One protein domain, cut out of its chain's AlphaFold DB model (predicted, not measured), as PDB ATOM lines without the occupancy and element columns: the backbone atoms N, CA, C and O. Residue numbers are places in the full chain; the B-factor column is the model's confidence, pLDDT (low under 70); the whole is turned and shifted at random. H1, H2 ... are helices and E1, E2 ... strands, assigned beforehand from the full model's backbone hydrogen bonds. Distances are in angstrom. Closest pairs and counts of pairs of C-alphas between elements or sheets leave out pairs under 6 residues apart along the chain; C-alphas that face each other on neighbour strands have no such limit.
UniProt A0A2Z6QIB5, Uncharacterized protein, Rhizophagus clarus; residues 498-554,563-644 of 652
ATOM      1  N   ILE A 498     240.258 115.189 216.423       90.62
ATOM      2  CA  ILE A 498     241.001 116.426 216.682       90.62
ATOM      3  C   ILE A 498     240.491 117.472 215.696       90.62
ATOM      4  O   ILE A 498     240.406 117.182 214.505       90.62
ATOM      5  N   LEU A 499     240.176 118.683 216.150       93.50
ATOM      6  CA  LEU A 499     239.790 119.777 215.259       93.50
ATOM      7  C   LEU A 499     240.620 121.038 215.505       93.50
ATOM      8  O   LEU A 499     241.054 121.314 216.622       93.50
ATOM      9  N   SER A 500     240.822 121.820 214.452       92.81
ATOM     10  CA  SER A 500     241.320 123.192 214.518       92.81
ATOM     11  C   SER A 500     240.503 124.077 213.586       92.81
ATOM     12  O   SER A 500     239.809 123.589 212.696       92.81
ATOM     13  N   VAL A 501     240.586 125.384 213.790       91.19
ATOM     14  CA  VAL A 501     239.775 126.381 213.093       91.19
ATOM     15  C   VAL A 501     240.658 127.547 212.662       91.19
ATOM     16  O   VAL A 501     241.528 127.989 213.418       91.19
ATOM     17  N   THR A 502     240.479 128.046 211.437       89.38
ATOM     18  CA  THR A 502     241.232 129.225 210.991       89.38
ATOM     19  C   THR A 502     240.744 130.471 211.728       89.38
ATOM     20  O   THR A 502     239.554 130.643 211.987       89.38
ATOM     21  N   THR A 503     241.656 131.398 212.039       82.81
ATOM     22  CA  THR A 503     241.314 132.681 212.687       82.81
ATOM     23  C   THR A 503     240.232 133.442 211.916       82.81
ATOM     24  O   THR A 503     239.487 134.225 212.492       82.81
ATOM     25  N   ARG A 504     240.136 133.190 210.607       85.19
ATOM     26  CA  ARG A 504     239.176 133.803 209.701       85.19
ATOM     27  C   ARG A 504     237.746 133.312 209.915       85.19
ATOM     28  O   ARG A 504     236.843 134.130 209.869       85.19
ATOM     29  N   VAL A 505     237.547 132.029 210.228       86.88
ATOM     30  CA  VAL A 505     236.239 131.503 210.665       86.88
ATOM     31  C   VAL A 505     235.805 132.190 211.959       86.88
ATOM     32  O   VAL A 505     234.678 132.647 212.061       86.88
ATOM     33  N   LEU A 506     236.718 132.356 212.921       81.56
ATOM     34  CA  LEU A 506     236.418 133.024 214.196       81.56
ATOM     35  C   LEU A 506     236.105 134.528 214.066       81.56
ATOM     36  O   LEU A 506     235.575 135.106 215.008       81.56
ATOM     37  N   LEU A 507     236.472 135.158 212.944       78.31
ATOM     38  CA  LEU A 507     236.344 136.599 212.691       78.31
ATOM     39  C   LEU A 507     235.230 136.960 211.697       78.31
ATOM     40  O   LEU A 507     234.604 138.005 211.842       78.31
ATOM     41  N   GLU A 508     235.044 136.156 210.646       83.31
ATOM     42  CA  GLU A 508     234.140 136.453 209.527       83.31
ATOM     43  C   GLU A 508     232.830 135.633 209.582       83.31
ATOM     44  O   GLU A 508     231.834 136.078 209.013       83.31
ATOM     45  N   GLU A 509     232.778 134.483 210.280       81.81
ATOM     46  CA  GLU A 509     231.552 133.669 210.398       81.81
ATOM     47  C   GLU A 509     230.677 134.095 211.582       81.81
ATOM     48  O   GLU A 509     231.115 134.124 212.738       81.81
ATOM     49  N   LYS A 510     229.383 134.323 211.321       80.94
ATOM     50  CA  LYS A 510     228.413 134.650 212.373       80.94
ATOM     51  C   LYS A 510     228.331 133.514 213.397       80.94
ATOM     52  O   LYS A 510     228.031 132.372 213.046       80.94
ATOM     53  N   ASN A 511     228.556 133.856 214.667       77.69
ATOM     54  CA  ASN A 511     228.546 132.941 215.813       77.69
ATOM     55  C   ASN A 511     229.468 131.715 215.644       77.69
ATOM     56  O   ASN A 511     229.210 130.675 216.250       77.69
ATOM     57  N   GLY A 512     230.545 131.822 214.849       81.56
ATOM     58  CA  GLY A 512     231.379 130.681 214.456       81.56
ATOM     59  C   GLY A 512     231.888 129.835 215.629       81.56
ATOM     60  O   GLY A 512     231.834 128.610 215.575       81.56
ATOM     61  N   LEU A 513     232.294 130.473 216.734       81.50
ATOM     62  CA  LEU A 513     232.725 129.756 217.938       81.50
ATOM     63  C   LEU A 513     231.576 128.977 218.600       81.50
ATOM     64  O   LEU A 513     231.753 127.807 218.908       81.50
ATOM     65  N   GLN A 514     230.399 129.593 218.775       80.25
ATOM     66  CA  GLN A 514     229.225 128.947 219.387       80.25
ATOM     67  C   GLN A 514     228.716 127.766 218.549       80.25
ATOM     68  O   GLN A 514     228.306 126.750 219.101       80.25
ATOM     69  N   ARG A 515     228.745 127.908 217.218       86.69
ATOM     70  CA  ARG A 515     228.392 126.857 216.252       86.69
ATOM     71  C   ARG A 515     229.278 125.625 216.437       86.69
ATOM     72  O   ARG A 515     228.769 124.531 216.663       86.69
ATOM     73  N   ILE A 516     230.598 125.827 216.488       88.25
ATOM     74  CA  ILE A 516     231.567 124.765 216.805       88.25
ATOM     75  C   ILE A 516     231.304 124.169 218.199       88.25
ATOM     76  O   ILE A 516     231.366 122.948 218.344       88.25
ATOM     77  N   SER A 517     230.977 124.992 219.207       85.00
ATOM     78  CA  SER A 517     230.655 124.511 220.560       85.00
ATOM     79  C   SER A 517     229.497 123.525 220.577       85.00
ATOM     80  O   SER A 517     229.661 122.419 221.082       85.00
ATOM     81  N   LYS A 518     228.365 123.882 219.956       87.44
ATOM     82  CA  LYS A 518     227.171 123.028 219.898       87.44
ATOM     83  C   LYS A 518     227.462 121.655 219.292       87.44
ATOM     84  O   LYS A 518     227.023 120.648 219.835       87.44
ATOM     85  N   VAL A 519     228.225 121.609 218.198       89.88
ATOM     86  CA  VAL A 519     228.601 120.345 217.542       89.88
ATOM     87  C   VAL A 519     229.505 119.500 218.447       89.88
ATOM     88  O   VAL A 519     229.275 118.304 218.601       89.88
ATOM     89  N   VAL A 520     230.504 120.109 219.097       88.94
ATOM     90  CA  VAL A 520     231.405 119.413 220.038       88.94
ATOM     91  C   VAL A 520     230.661 118.900 221.278       88.94
ATOM     92  O   VAL A 520     230.965 117.814 221.771       88.94
ATOM     93  N   GLU A 521     229.684 119.658 221.776       86.81
ATOM     94  CA  GLU A 521     228.813 119.275 222.891       86.81
ATOM     95  C   GLU A 521     227.921 118.088 222.522       86.81
ATOM     96  O   GLU A 521     227.974 117.063 223.200       86.81
ATOM     97  N   TYR A 522     227.201 118.173 221.402       88.88
ATOM     98  CA  TYR A 522     226.369 117.087 220.877       88.88
ATOM     99  C   TYR A 522     227.171 115.795 220.654       88.88
ATOM    100  O   TYR A 522     226.792 114.722 221.119       88.88
ATOM    101  N   GLN A 523     228.342 115.889 220.022       89.12
ATOM    102  CA  GLN A 523     229.227 114.740 219.811       89.12
ATOM    103  C   GLN A 523     229.697 114.105 221.132       89.12
ATOM    104  O   GLN A 523     229.785 112.882 221.246       89.12
ATOM    105  N   LYS A 524     229.948 114.914 222.165       86.88
ATOM    106  CA  LYS A 524     230.315 114.425 223.500       86.88
ATOM    107  C   LYS A 524     229.163 113.683 224.190       86.88
ATOM    108  O   LYS A 524     229.432 112.754 224.950       86.88
ATOM    109  N   GLU A 525     227.907 114.042 223.922       86.12
ATOM    110  CA  GLU A 525     226.734 113.276 224.380       86.12
ATOM    111  C   GLU A 525     226.643 111.894 223.704       86.12
ATOM    112  O   GLU A 525     226.167 110.945 224.324       86.12
ATOM    113  N   GLN A 526     227.194 111.750 222.492       84.12
ATOM    114  CA  GLN A 526     227.327 110.480 221.759       84.12
ATOM    115  C   GLN A 526     228.615 109.685 222.096       84.12
ATOM    116  O   GLN A 526     229.024 108.814 221.331       84.12
ATOM    117  N   ASP A 527     229.286 109.979 223.220       85.50
ATOM    118  CA  ASP A 527     230.566 109.362 223.645       85.50
ATOM    119  C   ASP A 527     231.724 109.527 222.622       85.50
ATOM    120  O   ASP A 527     232.666 108.730 222.545       85.50
ATOM    121  N   ALA A 528     231.685 110.600 221.821       86.75
ATOM    122  CA  ALA A 528     232.761 110.989 220.912       86.75
ATOM    123  C   ALA A 528     233.609 112.127 221.521       86.75
ATOM    124  O   ALA A 528     233.216 113.293 221.539       86.75
ATOM    125  N   GLU A 529     234.809 111.803 222.021       85.31
ATOM    126  CA  GLU A 529     235.748 112.792 222.582       85.31
ATOM    127  C   GLU A 529     236.369 113.652 221.460       85.31
ATOM    128  O   GLU A 529     237.110 113.148 220.612       85.31
ATOM    129  N   TRP A 530     236.098 114.964 221.465       87.62
ATOM    130  CA  TRP A 530     236.692 115.924 220.526       87.62
ATOM    131  C   TRP A 530     237.704 116.852 221.201       87.62
ATOM    132  O   TRP A 530     237.429 117.470 222.232       87.62
ATOM    133  N   LYS A 531     238.879 116.998 220.579       88.25
ATOM    134  CA  LYS A 531     239.954 117.880 221.042       88.25
ATOM    135  C   LYS A 531     240.117 119.084 220.119       88.25
ATOM    136  O   LYS A 531     240.555 118.939 218.980       88.25
ATOM    137  N   VAL A 532     239.845 120.280 220.639       89.12
ATOM    138  CA  VAL A 532     240.038 121.541 219.906       89.12
ATOM    139  C   VAL A 532     241.459 122.071 220.113       89.12
ATOM    140  O   VAL A 532     241.850 122.367 221.242       89.12
ATOM    141  N   LEU A 533     242.225 122.204 219.028       88.81
ATOM    142  CA  LEU A 533     243.567 122.791 218.990       88.81
ATOM    143  C   LEU A 533     243.540 124.164 218.309       88.81
ATOM    144  O   LEU A 533     243.106 124.292 217.168       88.81
ATOM    145  N   MET A 534     244.058 125.183 218.987       85.25
ATOM    146  CA  MET A 534     244.101 126.572 218.522       85.25
ATOM    147  C   MET A 534     245.533 127.032 218.224       85.25
ATOM    148  O   MET A 534     246.503 126.531 218.807       85.25
ATOM    149  N   ASP A 535     245.667 128.036 217.352       83.62
ATOM    150  CA  ASP A 535     246.924 128.767 217.146       83.62
ATOM    151  C   ASP A 535     247.410 129.353 218.493       83.62
ATOM    152  O   ASP A 535     246.692 130.148 219.111       83.62
ATOM    153  N   PRO A 536     248.610 128.984 218.985       80.19
ATOM    154  CA  PRO A 536     249.124 129.481 220.256       80.19
ATOM    155  C   PRO A 536     249.349 130.999 220.257       80.19
ATOM    156  O   PRO A 536     249.303 131.607 221.324       80.19
ATOM    157  N   GLU A 537     249.553 131.644 219.104       75.50
ATOM    158  CA  GLU A 537     249.707 133.101 219.014       75.50
ATOM    159  C   GLU A 537     248.408 133.854 219.354       75.50
ATOM    160  O   GLU A 537     248.491 134.990 219.818       75.50
ATOM    161  N   ILE A 538     247.228 133.214 219.270       72.94
ATOM    162  CA  ILE A 538     245.963 133.782 219.779       72.94
ATOM    163  C   ILE A 538     246.086 134.091 221.280       72.94
ATOM    164  O   ILE A 538     245.689 135.166 221.728       72.94
ATOM    165  N   ARG A 539     246.723 133.194 222.047       66.75
ATOM    166  CA  ARG A 539     246.950 133.353 223.493       66.75
ATOM    167  C   ARG A 539     247.980 134.437 223.830       66.75
ATOM    168  O   ARG A 539     247.906 135.021 224.905       66.75
ATOM    169  N   TYR A 540     248.957 134.681 222.953       58.62
ATOM    170  CA  TYR A 540     250.057 135.624 223.212       58.62
ATOM    171  C   TYR A 540     249.790 137.046 222.717       58.62
ATOM    172  O   TYR A 540     250.306 137.993 223.305       58.62
ATOM    173  N   ASN A 541     248.991 137.217 221.663       52.62
ATOM    174  CA  ASN A 541     248.764 138.522 221.037       52.62
ATOM    175  C   ASN A 541     247.687 139.370 221.740       52.62
ATOM    176  O   ASN A 541     247.277 140.389 221.189       52.62
ATOM    177  N   ASN A 542     247.198 138.956 222.918       46.22
ATOM    178  CA  ASN A 542     246.020 139.541 223.571       46.22
ATOM    179  C   ASN A 542     244.841 139.723 222.595       46.22
ATOM    180  O   ASN A 542     244.108 140.711 222.675       46.22
ATOM    181  N   TYR A 543     244.626 138.752 221.695       51.22
ATOM    182  CA  TYR A 543     243.310 138.605 221.088       51.22
ATOM    183  C   TYR A 543     242.357 138.337 222.237       51.22
ATOM    184  O   TYR A 543     242.367 137.258 222.831       51.22
ATOM    185  N   ASN A 544     241.578 139.355 222.587       49.25
ATOM    186  CA  ASN A 544     240.523 139.204 223.556       49.25
ATOM    187  C   ASN A 544     239.504 138.266 222.909       49.25
ATOM    188  O   ASN A 544     238.689 138.703 222.103       49.25
ATOM    189  N   LEU A 545     239.597 136.964 223.196       50.91
ATOM    190  CA  LEU A 545     238.644 135.968 222.709       50.91
ATOM    191  C   LEU A 545     237.225 136.399 223.093       50.91
ATOM    192  O   LEU A 545     236.340 136.327 222.256       50.91
ATOM    193  N   ASN A 546     237.055 137.018 224.264       45.69
ATOM    194  CA  ASN A 546     235.792 137.587 224.736       45.69
ATOM    195  C   ASN A 546     235.320 138.824 223.930       45.69
ATOM    196  O   ASN A 546     234.174 139.227 224.083       45.69
ATOM    197  N   ALA A 547     236.161 139.404 223.062       45.00
ATOM    198  CA  ALA A 547     235.785 140.407 222.052       45.00
ATOM    199  C   ALA A 547     235.782 139.864 220.606       45.00
ATOM    200  O   ALA A 547     235.227 140.502 219.729       45.00
ATOM    201  N   LEU A 548     236.364 138.688 220.332       45.53
ATOM    202  CA  LEU A 548     236.075 137.915 219.106       45.53
ATOM    203  C   LEU A 548     234.705 137.218 219.199       45.53
ATOM    204  O   LEU A 548     234.063 136.932 218.199       45.53
ATOM    205  N   ILE A 549     234.244 137.008 220.429       50.25
ATOM    206  CA  ILE A 549     232.897 136.614 220.863       50.25
ATOM    207  C   ILE A 549     231.894 137.807 220.752       50.25
ATOM    208  O   ILE A 549     230.835 137.799 221.370       50.25
ATOM    209  N   ASP A 550     232.241 138.837 219.970       43.91
ATOM    210  CA  ASP A 550     231.858 140.251 220.121       43.91
ATOM    211  C   ASP A 550     230.381 140.566 220.447       43.91
ATOM    212  O   ASP A 550     229.448 140.002 219.878       43.91
ATOM    213  N   HIS A 551     230.219 141.569 221.315       42.16
ATOM    214  CA  HIS A 551     229.034 142.379 221.642       42.16
ATOM    215  C   HIS A 551     227.676 141.711 221.973       42.16
ATOM    216  O   HIS A 551     227.062 142.080 222.980       42.16
ATOM    217  N   ASP A 552     227.181 140.753 221.188       39.88
ATOM    218  CA  ASP A 552     225.822 140.190 221.307       39.88
ATOM    219  C   ASP A 552     225.655 139.246 222.514       39.88
ATOM    220  O   ASP A 552     224.554 139.087 223.047       39.88
ATOM    221  N   LEU A 553     226.749 138.658 223.012       40.78
ATOM    222  CA  LEU A 553     226.721 137.796 224.200       40.78
ATOM    223  C   LEU A 553     226.531 138.555 225.524       40.78
ATOM    224  O   LEU A 553     226.217 137.932 226.535       40.78
ATOM    225  N   SER A 554     226.604 139.891 225.515       38.28
ATOM    226  CA  SER A 554     226.280 140.730 226.682       38.28
ATOM    227  C   SER A 554     224.830 140.583 227.178       38.28
ATOM    228  O   SER A 554     224.545 140.929 228.323       38.28
ATOM    229  N   VAL A 563     232.643 124.880 228.802       51.88
ATOM    230  CA  VAL A 563     232.107 123.779 227.972       51.88
ATOM    231  C   VAL A 563     233.128 123.162 226.998       51.88
ATOM    232  O   VAL A 563     233.142 121.940 226.841       51.88
ATOM    233  N   ILE A 564     234.066 123.949 226.443       57.44
ATOM    234  CA  ILE A 564     235.196 123.436 225.639       57.44
ATOM    235  C   ILE A 564     236.541 123.731 226.310       57.44
ATOM    236  O   ILE A 564     236.941 124.883 226.473       57.44
ATOM    237  N   ASN A 565     237.312 122.673 226.570       64.50
ATOM    238  CA  ASN A 565     238.735 122.784 226.895       64.50
ATOM    239  C   ASN A 565     239.558 123.053 225.623       64.50
ATOM    240  O   ASN A 565     240.042 122.123 224.969       64.50
ATOM    241  N   PHE A 566     239.743 124.329 225.282       72.75
ATOM    242  CA  PHE A 566     240.650 124.735 224.207       72.75
ATOM    243  C   PHE A 566     242.100 124.388 224.555       72.75
ATOM    244  O   PHE A 566     242.660 124.855 225.549       72.75
ATOM    245  N   HIS A 567     242.723 123.591 223.697       81.75
ATOM    246  CA  HIS A 567     244.150 123.307 223.729       81.75
ATOM    247  C   HIS A 567     244.863 124.159 222.670       81.75
ATOM    248  O   HIS A 567     244.240 124.690 221.754       81.75
ATOM    249  N   TYR A 568     246.184 124.281 222.771       83.12
ATOM    250  CA  TYR A 568     247.002 125.039 221.821       83.12
ATOM    251  C   TYR A 568     248.092 124.145 221.233       83.12
ATOM    252  O   TYR A 568     248.578 123.239 221.916       83.12
ATOM    253  N   PHE A 569     248.500 124.405 219.988       81.62
ATOM    254  CA  PHE A 569     249.658 123.724 219.402       81.62
ATOM    255  C   PHE A 569     250.953 124.042 220.163       81.62
ATOM    256  O   PHE A 569     251.105 125.120 220.746       81.62
ATOM    257  N   ASP A 570     251.920 123.121 220.116       80.19
ATOM    258  CA  ASP A 570     253.252 123.355 220.675       80.19
ATOM    259  C   ASP A 570     253.916 124.582 220.019       80.19
ATOM    260  O   ASP A 570     254.031 124.678 218.796       80.19
ATOM    261  N   ILE A 571     254.376 125.524 220.845       76.19
ATOM    262  CA  ILE A 571     254.905 126.814 220.388       76.19
ATOM    263  C   ILE A 571     256.218 126.686 219.595       76.19
ATOM    264  O   ILE A 571     256.499 127.524 218.736       76.19
ATOM    265  N   PHE A 572     257.029 125.652 219.841       73.50
ATOM    266  CA  PHE A 572     258.282 125.428 219.113       73.50
ATOM    267  C   PHE A 572     258.007 124.834 217.730       73.50
ATOM    268  O   PHE A 572     258.551 125.327 216.736       73.50
ATOM    269  N   LEU A 573     257.112 123.845 217.648       75.94
ATOM    270  CA  LEU A 573     256.586 123.326 216.386       75.94
ATOM    271  C   LEU A 573     255.926 124.445 215.570       75.94
ATOM    272  O   LEU A 573     256.241 124.614 214.393       75.94
ATOM    273  N   TRP A 574     255.070 125.249 216.204       78.38
ATOM    274  CA  TRP A 574     254.356 126.351 215.559       78.38
ATOM    275  C   TRP A 574     255.314 127.366 214.931       78.38
ATOM    276  O   TRP A 574     255.211 127.682 213.744       78.38
ATOM    277  N   ARG A 575     256.325 127.810 215.691       77.81
ATOM    278  CA  ARG A 575     257.381 128.712 215.199       77.81
ATOM    279  C   ARG A 575     258.210 128.096 214.068       77.81
ATOM    280  O   ARG A 575     258.630 128.822 213.169       77.81
ATOM    281  N   LYS A 576     258.439 126.778 214.083       78.81
ATOM    282  CA  LYS A 576     259.127 126.060 212.996       78.81
ATOM    283  C   LYS A 576     258.280 126.041 211.720       78.81
ATOM    284  O   LYS A 576     258.784 126.414 210.664       78.81
ATOM    285  N   LEU A 577     256.994 125.701 211.824       77.81
ATOM    286  CA  LEU A 577     256.054 125.718 210.698       77.81
ATOM    287  C   LEU A 577     255.847 127.136 210.142       77.81
ATOM    288  O   LEU A 577     255.757 127.299 208.928       77.81
ATOM    289  N   LYS A 578     255.855 128.167 210.998       78.56
ATOM    290  CA  LYS A 578     255.788 129.588 210.609       78.56
ATOM    291  C   LYS A 578     256.986 130.061 209.780       78.56
ATOM    292  O   LYS A 578     256.807 130.927 208.939       78.56
ATOM    293  N   LYS A 579     258.173 129.461 209.947       73.19
ATOM    294  CA  LYS A 579     259.345 129.706 209.077       73.19
ATOM    295  C   LYS A 579     259.287 128.974 207.728       73.19
ATOM    296  O   LYS A 579     260.096 129.266 206.857       73.19
ATOM    297  N   GLN A 580     258.400 127.988 207.582       67.69
ATOM    298  CA  GLN A 580     258.287 127.138 206.388       67.69
ATOM    299  C   GLN A 580     257.019 127.418 205.565       67.69
ATOM    300  O   GLN A 580     256.950 127.027 204.404       67.69
ATOM    301  N   ASN A 581     256.010 128.053 206.168       66.81
ATOM    302  CA  ASN A 581     254.711 128.337 205.569       66.81
ATOM    303  C   ASN A 581     254.246 129.755 205.931       66.81
ATOM    304  O   ASN A 581     253.859 130.018 207.079       66.81
ATOM    305  N   ASP A 582     254.189 130.632 204.929       64.19
ATOM    306  CA  ASP A 582     253.656 131.991 205.079       64.19
ATOM    307  C   ASP A 582     252.133 131.987 205.294       64.19
ATOM    308  O   ASP A 582     251.604 132.767 206.088       64.19
ATOM    309  N   ASN A 583     251.419 131.057 204.647       78.25
ATOM    310  CA  ASN A 583     249.961 130.960 204.709       78.25
ATOM    311  C   ASN A 583     249.465 130.273 206.002       78.25
ATOM    312  O   ASN A 583     249.907 129.171 206.342       78.25
ATOM    313  N   ASN A 584     248.500 130.897 206.688       80.19
ATOM    314  CA  ASN A 584     247.985 130.441 207.981       80.19
ATOM    315  C   ASN A 584     247.249 129.091 207.896       80.19
ATOM    316  O   ASN A 584     247.514 128.205 208.705       80.19
ATOM    317  N   ILE A 585     246.408 128.874 206.873       87.12
ATOM    318  CA  ILE A 585     245.710 127.585 206.689       87.12
ATOM    319  C   ILE A 585     246.698 126.428 206.464       87.12
ATOM    320  O   ILE A 585     246.532 125.356 207.039       87.12
ATOM    321  N   SER A 586     247.793 126.665 205.728       85.25
ATOM    322  CA  SER A 586     248.869 125.678 205.539       85.25
ATOM    323  C   SER A 586     249.549 125.330 206.866       85.25
ATOM    324  O   SER A 586     249.807 124.165 207.164       85.25
ATOM    325  N   ARG A 587     249.807 126.342 207.705       86.50
ATOM    326  CA  ARG A 587     250.413 126.168 209.031       86.50
ATOM    327  C   ARG A 587     249.520 125.344 209.959       86.50
ATOM    328  O   ARG A 587     250.015 124.390 210.551       86.50
ATOM    329  N   LEU A 588     248.228 125.671 210.031       88.75
ATOM    330  CA  LEU A 588     247.226 124.920 210.797       88.75
ATOM    331  C   LEU A 588     247.115 123.471 210.309       88.75
ATOM    332  O   LEU A 588     247.146 122.552 211.122       88.75
ATOM    333  N   TYR A 589     247.080 123.258 208.989       88.94
ATOM    334  CA  TYR A 589     247.024 121.928 208.378       88.94
ATOM    335  C   TYR A 589     248.186 121.028 208.819       88.94
ATOM    336  O   TYR A 589     247.971 119.923 209.317       88.94
ATOM    337  N   TYR A 590     249.430 121.501 208.681       84.25
ATOM    338  CA  TYR A 590     250.601 120.711 209.071       84.25
ATOM    339  C   TYR A 590     250.768 120.598 210.595       84.25
ATOM    340  O   TYR A 590     251.318 119.602 211.066       84.25
ATOM    341  N   ALA A 591     250.270 121.564 211.375       84.19
ATOM    342  CA  ALA A 591     250.250 121.477 212.835       84.19
ATOM    343  C   ALA A 591     249.249 120.419 213.334       84.19
ATOM    344  O   ALA A 591     249.601 119.624 214.208       84.19
ATOM    345  N   LEU A 592     248.049 120.352 212.742       86.56
ATOM    346  CA  LEU A 592     247.073 119.280 212.968       86.56
ATOM    347  C   LEU A 592     247.648 117.920 212.594       86.56
ATOM    348  O   LEU A 592     247.630 117.014 213.422       86.56
ATOM    349  N   LEU A 593     248.202 117.798 211.383       82.88
ATOM    350  CA  LEU A 593     248.792 116.556 210.889       82.88
ATOM    351  C   LEU A 593     249.844 116.016 211.868       82.88
ATOM    352  O   LEU A 593     249.761 114.868 212.291       82.88
ATOM    353  N   PHE A 594     250.786 116.867 212.290       77.12
ATOM    354  CA  PHE A 594     251.824 116.480 213.246       77.12
ATOM    355  C   PHE A 594     251.259 116.136 214.632       77.12
ATOM    356  O   PHE A 594     251.687 115.156 215.238       77.12
ATOM    357  N   SER A 595     250.299 116.920 215.135       78.81
ATOM    358  CA  SER A 595     249.676 116.675 216.446       78.81
ATOM    359  C   SER A 595     248.919 115.350 216.464       78.81
ATOM    360  O   SER A 595     249.025 114.600 217.430       78.81
ATOM    361  N   TYR A 596     248.224 115.032 215.371       78.31
ATOM    362  CA  TYR A 596     247.543 113.761 215.175       78.31
ATOM    363  C   TYR A 596     248.538 112.598 215.138       78.31
ATOM    364  O   TYR A 596     248.407 111.678 215.938       78.31
ATOM    365  N   SER A 597     249.576 112.654 214.290       72.56
ATOM    366  CA  SER A 597     250.616 111.611 214.250       72.56
ATOM    367  C   SER A 597     251.257 111.388 215.624       72.56
ATOM    368  O   SER A 597     251.408 110.247 216.049       72.56
ATOM    369  N   PHE A 598     251.557 112.465 216.358       69.56
ATOM    370  CA  PHE A 598     252.111 112.365 217.707       69.56
ATOM    371  C   PHE A 598     251.134 111.735 218.710       69.56
ATOM    372  O   PHE A 598     251.564 110.937 219.537       69.56
ATOM    373  N   GLU A 599     249.835 112.039 218.655       68.25
ATOM    374  CA  GLU A 599     248.845 111.386 219.526       68.25
ATOM    375  C   GLU A 599     248.675 109.896 219.216       68.25
ATOM    376  O   GLU A 599     248.554 109.103 220.150       68.25
ATOM    377  N   VAL A 600     248.734 109.505 217.938       64.62
ATOM    378  CA  VAL A 600     248.716 108.092 217.529       64.62
ATOM    379  C   VAL A 600     249.980 107.353 217.996       64.62
ATOM    380  O   VAL A 600     249.877 106.248 218.523       64.62
ATOM    381  N   GLU A 601     251.166 107.951 217.854       59.91
ATOM    382  CA  GLU A 601     252.441 107.327 218.247       59.91
ATOM    383  C   GLU A 601     252.663 107.290 219.768       59.91
ATOM    384  O   GLU A 601     253.060 106.265 220.325       59.91
ATOM    385  N   ALA A 602     252.440 108.409 220.462       56.34
ATOM    386  CA  ALA A 602     252.789 108.554 221.876       56.34
ATOM    387  C   ALA A 602     251.825 107.810 222.810       56.34
ATOM    388  O   ALA A 602     252.173 107.518 223.956       56.34
ATOM    389  N   ASN A 603     250.612 107.511 222.339       54.19
ATOM    390  CA  ASN A 603     249.519 107.028 223.169       54.19
ATOM    391  C   ASN A 603     249.094 105.602 222.793       54.19
ATOM    392  O   ASN A 603     247.911 105.321 222.686       54.19
ATOM    393  N   VAL A 604     250.060 104.678 222.684       49.34
ATOM    394  CA  VAL A 604     249.905 103.243 222.320       49.34
ATOM    395  C   VAL A 604     248.780 102.490 223.076       49.34
ATOM    396  O   VAL A 604     248.371 101.408 222.670       49.34
ATOM    397  N   LYS A 605     248.267 103.037 224.189       47.50
ATOM    398  CA  LYS A 605     247.139 102.488 224.968       47.50
ATOM    399  C   LYS A 605     245.769 103.123 224.678       47.50
ATOM    400  O   LYS A 605     244.763 102.534 225.067       47.50
ATOM    401  N   LYS A 606     245.702 104.309 224.062       61.47
ATOM    402  CA  LYS A 606     244.458 104.930 223.580       61.47
ATOM    403  C   LYS A 606     244.307 104.618 222.089       61.47
ATOM    404  O   LYS A 606     245.265 104.695 221.327       61.47
ATOM    405  N   LYS A 607     243.086 104.293 221.663       70.38
ATOM    406  CA  LYS A 607     242.768 104.172 220.236       70.38
ATOM    407  C   LYS A 607     242.879 105.555 219.572       70.38
ATOM    408  O   LYS A 607     242.531 106.545 220.218       70.38
ATOM    409  N   PRO A 608     243.343 105.647 218.316       75.50
ATOM    410  CA  PRO A 608     243.495 106.929 217.638       75.50
ATOM    411  C   PRO A 608     242.124 107.571 217.360       75.50
ATOM    412  O   PRO A 608     241.194 106.845 216.984       75.50
ATOM    413  N   PRO A 609     241.995 108.906 217.490       84.50
ATOM    414  CA  PRO A 609     240.748 109.611 217.202       84.50
ATOM    415  C   PRO A 609     240.322 109.398 215.745       84.50
ATOM    416  O   PRO A 609     241.165 109.390 214.839       84.50
ATOM    417  N   ARG A 610     239.021 109.198 215.503       88.88
ATOM    418  CA  ARG A 610     238.504 108.853 214.168       88.88
ATOM    419  C   ARG A 610     238.764 109.973 213.163       88.88
ATOM    420  O   ARG A 610     239.342 109.700 212.111       88.88
ATOM    421  N   HIS A 611     238.449 111.217 213.506       91.06
ATOM    422  CA  HIS A 611     238.565 112.368 212.603       91.06
ATOM    423  C   HIS A 611     239.746 113.293 212.926       91.06
ATOM    424  O   HIS A 611     240.241 113.350 214.053       91.06
ATOM    425  N   CYS A 612     240.210 114.029 211.916       91.12
ATOM    426  CA  CYS A 612     241.154 115.133 212.089       91.12
ATOM    427  C   CYS A 612     240.751 116.265 211.144       91.12
ATOM    428  O   CYS A 612     240.817 116.090 209.929       91.12
ATOM    429  N   ILE A 613     240.287 117.391 211.682       93.88
ATOM    430  CA  ILE A 613     239.519 118.392 210.931       93.88
ATOM    431  C   ILE A 613     240.161 119.773 211.025       93.88
ATOM    432  O   ILE A 613     240.519 120.237 212.104       93.88
ATOM    433  N   LEU A 614     240.247 120.457 209.889       94.56
ATOM    434  CA  LEU A 614     240.536 121.879 209.787       94.56
ATOM    435  C   LEU A 614     239.300 122.605 209.250       94.56
ATOM    436  O   LEU A 614     239.020 122.555 208.052       94.56
ATOM    437  N   ILE A 615     238.596 123.306 210.137       94.62
ATOM    438  CA  ILE A 615     237.482 124.177 209.768       94.62
ATOM    439  C   ILE A 615     238.072 125.460 209.176       94.62
ATOM    440  O   ILE A 615     238.749 126.230 209.864       94.62
ATOM    441  N   ALA A 616     237.847 125.666 207.884       93.12
ATOM    442  CA  ALA A 616     238.382 126.771 207.104       93.12
ATOM    443  C   ALA A 616     237.260 127.669 206.580       93.12
ATOM    444  O   ALA A 616     236.153 127.221 206.295       93.12
ATOM    445  N   HIS A 617     237.556 128.958 206.424       91.88
ATOM    446  CA  HIS A 617     236.587 129.897 205.872       91.88
ATOM    447  C   HIS A 617     236.432 129.663 204.361       91.88
ATOM    448  O   HIS A 617     237.405 129.321 203.685       91.88
ATOM    449  N   ASN A 618     235.253 129.925 203.789       89.00
ATOM    450  CA  ASN A 618     234.957 129.647 202.374       89.00
ATOM    451  C   ASN A 618     235.967 130.279 201.383       89.00
ATOM    452  O   ASN A 618     236.296 129.686 200.355       89.00
ATOM    453  N   LYS A 619     236.562 131.435 201.722       87.75
ATOM    454  CA  LYS A 619     237.639 132.089 200.936       87.75
ATOM    455  C   LYS A 619     238.976 131.319 200.923       87.75
ATOM    456  O   LYS A 619     239.841 131.612 200.101       87.75
ATOM    457  N   GLU A 620     239.171 130.377 201.840       88.25
ATOM    458  CA  GLU A 620     240.415 129.627 202.075       88.25
ATOM    459  C   GLU A 620     240.337 128.175 201.561       88.25
ATOM    460  O   GLU A 620     241.370 127.528 201.394       88.25
ATOM    461  N   MET A 621     239.135 127.699 201.205       85.94
ATOM    462  CA  MET A 621     238.847 126.354 200.668       85.94
ATOM    463  C   MET A 621     239.560 126.020 199.341       85.94
ATOM    464  O   MET A 621     239.566 124.874 198.899       85.94
ATOM    465  N   SER A 622     240.201 127.000 198.697       85.31
ATOM    466  CA  SER A 622     241.077 126.778 197.537       85.31
ATOM    467  C   SER A 622     242.425 126.128 197.897       85.31
ATOM    468  O   SER A 622     243.165 125.712 197.000       85.31
ATOM    469  N   PHE A 623     242.756 126.024 199.190       84.12
ATOM    470  CA  PHE A 623     243.963 125.369 199.685       84.12
ATOM    471  C   PHE A 623     243.994 123.871 199.341       84.12
ATOM    472  O   PHE A 623     243.081 123.117 199.666       84.12
ATOM    473  N   LYS A 624     245.091 123.424 198.719       79.69
ATOM    474  CA  LYS A 624     245.328 122.015 198.372       79.69
ATOM    475  C   LYS A 624     246.587 121.506 199.089       79.69
ATOM    476  O   LYS A 624     247.686 121.937 198.729       79.69
ATOM    477  N   PRO A 625     246.464 120.621 200.096       76.19
ATOM    478  CA  PRO A 625     247.615 120.080 200.813       76.19
ATOM    479  C   PRO A 625     248.421 119.100 199.948       76.19
ATOM    480  O   PRO A 625     247.882 118.446 199.056       76.19
ATOM    481  N   LYS A 626     249.724 118.962 200.235       70.50
ATOM    482  CA  LYS A 626     250.611 118.010 199.531       70.50
ATOM    483  C   LYS A 626     250.401 116.553 199.954       70.50
ATOM    484  O   LYS A 626     250.658 115.651 199.166       70.50
ATOM    485  N   ILE A 627     249.990 116.339 201.202       65.50
ATOM    486  CA  ILE A 627     249.708 115.025 201.787       65.50
ATOM    487  C   ILE A 627     248.189 114.966 201.969       65.50
ATOM    488  O   ILE A 627     247.707 115.474 202.976       65.50
ATOM    489  N   PRO A 628     247.415 114.452 201.000       60.66
ATOM    490  CA  PRO A 628     245.974 114.299 201.170       60.66
ATOM    491  C   PRO A 628     245.649 113.218 202.217       60.66
ATOM    492  O   PRO A 628     246.509 112.418 202.579       60.66
ATOM    493  N   GLY A 629     244.394 113.173 202.672       60.44
ATOM    494  CA  GLY A 629     243.774 111.961 203.228       60.44
ATOM    495  C   GLY A 629     243.691 111.811 204.751       60.44
ATOM    496  O   GLY A 629     242.817 111.077 205.202       60.44
ATOM    497  N   GLN A 630     244.516 112.497 205.558       73.81
ATOM    498  CA  GLN A 630     244.422 112.403 207.033       73.81
ATOM    499  C   GLN A 630     243.770 113.611 207.713       73.81
ATOM    500  O   GLN A 630     243.037 113.402 208.675       73.81
ATOM    501  N   VAL A 631     244.020 114.834 207.233       85.12
ATOM    502  CA  VAL A 631     243.357 116.054 207.730       85.12
ATOM    503  C   VAL A 631     242.308 116.502 206.713       85.12
ATOM    504  O   VAL A 631     242.631 116.754 205.547       85.12
ATOM    505  N   GLU A 632     241.068 116.588 207.175       90.50
ATOM    506  CA  GLU A 632     239.866 116.981 206.444       90.50
ATOM    507  C   GLU A 632     239.749 118.513 206.469       90.50
ATOM    508  O   GLU A 632     239.644 119.098 207.543       90.50
ATOM    509  N   VAL A 633     239.801 119.184 205.314       91.44
ATOM    510  CA  VAL A 633     239.602 120.645 205.229       91.44
ATOM    511  C   VAL A 633     238.174 120.905 204.766       91.44
ATOM    512  O   VAL A 633     237.836 120.561 203.633       91.44
ATOM    513  N   ILE A 634     237.351 121.478 205.640       92.94
ATOM    514  CA  ILE A 634     235.909 121.674 205.425       92.94
ATOM    515  C   ILE A 634     235.472 123.079 205.855       92.94
ATOM    516  O   ILE A 634     236.153 123.730 206.649       92.94
ATOM    517  N   SER A 635     234.340 123.547 205.329       94.19
ATOM    518  CA  SER A 635     233.672 124.757 205.818       94.19
ATOM    519  C   SER A 635     233.011 124.499 207.179       94.19
ATOM    520  O   SER A 635     232.856 123.353 207.605       94.19
ATOM    521  N   LEU A 636     232.597 125.569 207.865       93.06
ATOM    522  CA  LEU A 636     231.816 125.447 209.099       93.06
ATOM    523  C   LEU A 636     230.437 124.808 208.845       93.06
ATOM    524  O   LEU A 636     230.017 123.960 209.622       93.06
ATOM    525  N   GLU A 637     229.790 125.150 207.730       91.94
ATOM    526  CA  GLU A 637     228.497 124.583 207.316       91.94
ATOM    527  C   GLU A 637     228.596 123.062 207.106       91.94
ATOM    528  O   GLU A 637     227.809 122.307 207.666       91.94
ATOM    529  N   ASN A 638     229.625 122.588 206.395       92.12
ATOM    530  CA  ASN A 638     229.849 121.154 206.194       92.12
ATOM    531  C   ASN A 638     230.230 120.429 207.499       92.12
ATOM    532  O   ASN A 638     229.973 119.237 207.637       92.12
ATOM    533  N   PHE A 639     230.871 121.111 208.455       93.25
ATOM    534  CA  PHE A 639     231.149 120.530 209.772       93.25
ATOM    535  C   PHE A 639     229.857 120.318 210.575       93.25
ATOM    536  O   PHE A 639     229.705 119.283 211.219       93.25
ATOM    537  N   GLU A 640     228.913 121.257 210.496       93.06
ATOM    538  CA  GLU A 640     227.580 121.114 211.092       93.06
ATOM    539  C   GLU A 640     226.752 120.030 210.383       93.06
ATOM    540  O   GLU A 640     226.160 119.204 211.065       93.06
ATOM    541  N   GLU A 641     226.769 119.964 209.048       91.38
ATOM    542  CA  GLU A 641     226.048 118.938 208.272       91.38
ATOM    543  C   GLU A 641     226.538 117.508 208.571       91.38
ATOM    544  O   GLU A 641     225.737 116.582 208.648       91.38
ATOM    545  N   ILE A 642     227.852 117.310 208.744       89.38
ATOM    546  CA  ILE A 642     228.443 115.972 208.926       89.38
ATOM    547  C   ILE A 642     228.448 115.526 210.399       89.38
ATOM    548  O   ILE A 642     228.349 114.330 210.666       89.38
ATOM    549  N   PHE A 643     228.605 116.450 211.357       90.50
ATOM    550  CA  PHE A 643     228.825 116.111 212.774       90.50
ATOM    551  C   PHE A 643     227.814 116.730 213.749       90.50
ATOM    552  O   PHE A 643     227.836 116.389 214.935       90.50
ATOM    553  N   GLY A 644     226.967 117.652 213.290       84.81
ATOM    554  CA  GLY A 644     225.913 118.270 214.087       84.81
ATOM    555  C   GLY A 644     224.684 117.379 214.266       84.81
ATOM    556  O   GLY A 644     224.685 116.191 213.943       84.81
TER     557      GLY A 644
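What this domain is: This is residues 498 to 554 and 563 to 644 of the 652 residues of an uncharacterized protein of Rhizophagus clarus (UniProt A0A2Z6QIB5). A four-stranded parallel sheet is the core, with the long helix H6 covering one face and H2 and H7 side by side over the other. H5 packs on residues 587 to 591 of H6, while the short H3 and H4 lie off the sheet, and residues 601 to 606 stick out. The printed part has 139 residues, with seven named helices and four named strands in the order E1 H1 H2 E2 H3 H4 H5 H6 E3 E4 H7; the sheet's order is E2 E1 E3 E4. The class is mixed, helices and strands, and the whole is compact, with a radius of gyration of the C-alphas of 14.8 A and spans of 44 by 38 by 28 A.

How they stand to each other: In the sheet, E1, residues 498 to 501, is parallel to E3, residues 611 to 615, with N 500 and O 613 within hydrogen-bond range at 2.8 A. Edge strand E2, residues 530 to 534, is parallel to E1, with N 533 and O 499 at 2.8 A. The other edge strand, E4, residues 632 to 634, is parallel to E3, with N 614 and O 632 at 2.8 A. H6, residues 584 to 602, runs along the strands over E1 and E3 at a height over the sheet of 8.5 A; the closest C-alphas of H6 and E3 are those of Tyr 589 and Leu 614, 6.6 A. On the opposite face are H2, residues 512 to 525, and H7, residues 636 to 643, in three layers, a sheet with helices on both faces. H2 and H7 touch at Val 519 and Phe 643, their closest C-alphas, 6.4 A, with a shallow tilt of 6 degrees, the same way. H1, residues 503 to 508, only grazes the sheet; E1, H1, H2 and E2 form a strand-helix-strand unit, two parallel neighbour strands with helices between, its crossover right-handed. H5, residues 571 to 578, touches H6 at a steep tilt of 45 degrees, opposite ways, the closest C-alphas being those of Leu 577 and Arg 587, 5.9 A. H3, residues 536 to 540, is close to but not clearly touching H5, and H4, residues 545 to 548, likewise H1, with closest C-alphas at Pro 536 and Ile 571, 6.4 A, and Leu 507 and Leu 548, 6.6 A. Every O i to N i+4 pair is within hydrogen-bond range in H1, H2, H3, H5, H6 and H7; H4 is too short for such a pair.

Where its parts are: E1 begins at C-alpha 498, (241.001, 116.426, 216.682). H6 is 26.4 A long, H2 20.6 A, E2 13.1 A and E3 12.2 A. H7 ends at C-alpha 643, (228.825, 116.111, 212.774).

The domain as a whole: The two C-alphas farthest apart are those of Ser 554 and Val 604, 44.5 A. Residues 555 to 562 are not printed, and C-alphas 554 and 563 are 18.0 A apart across the cut. The link from E3 to E4, 16 residues, is long. Mean pLDDT of the printed part is 77.3; 34 residues are under 70, among them 539 to 554 and 598 to 606.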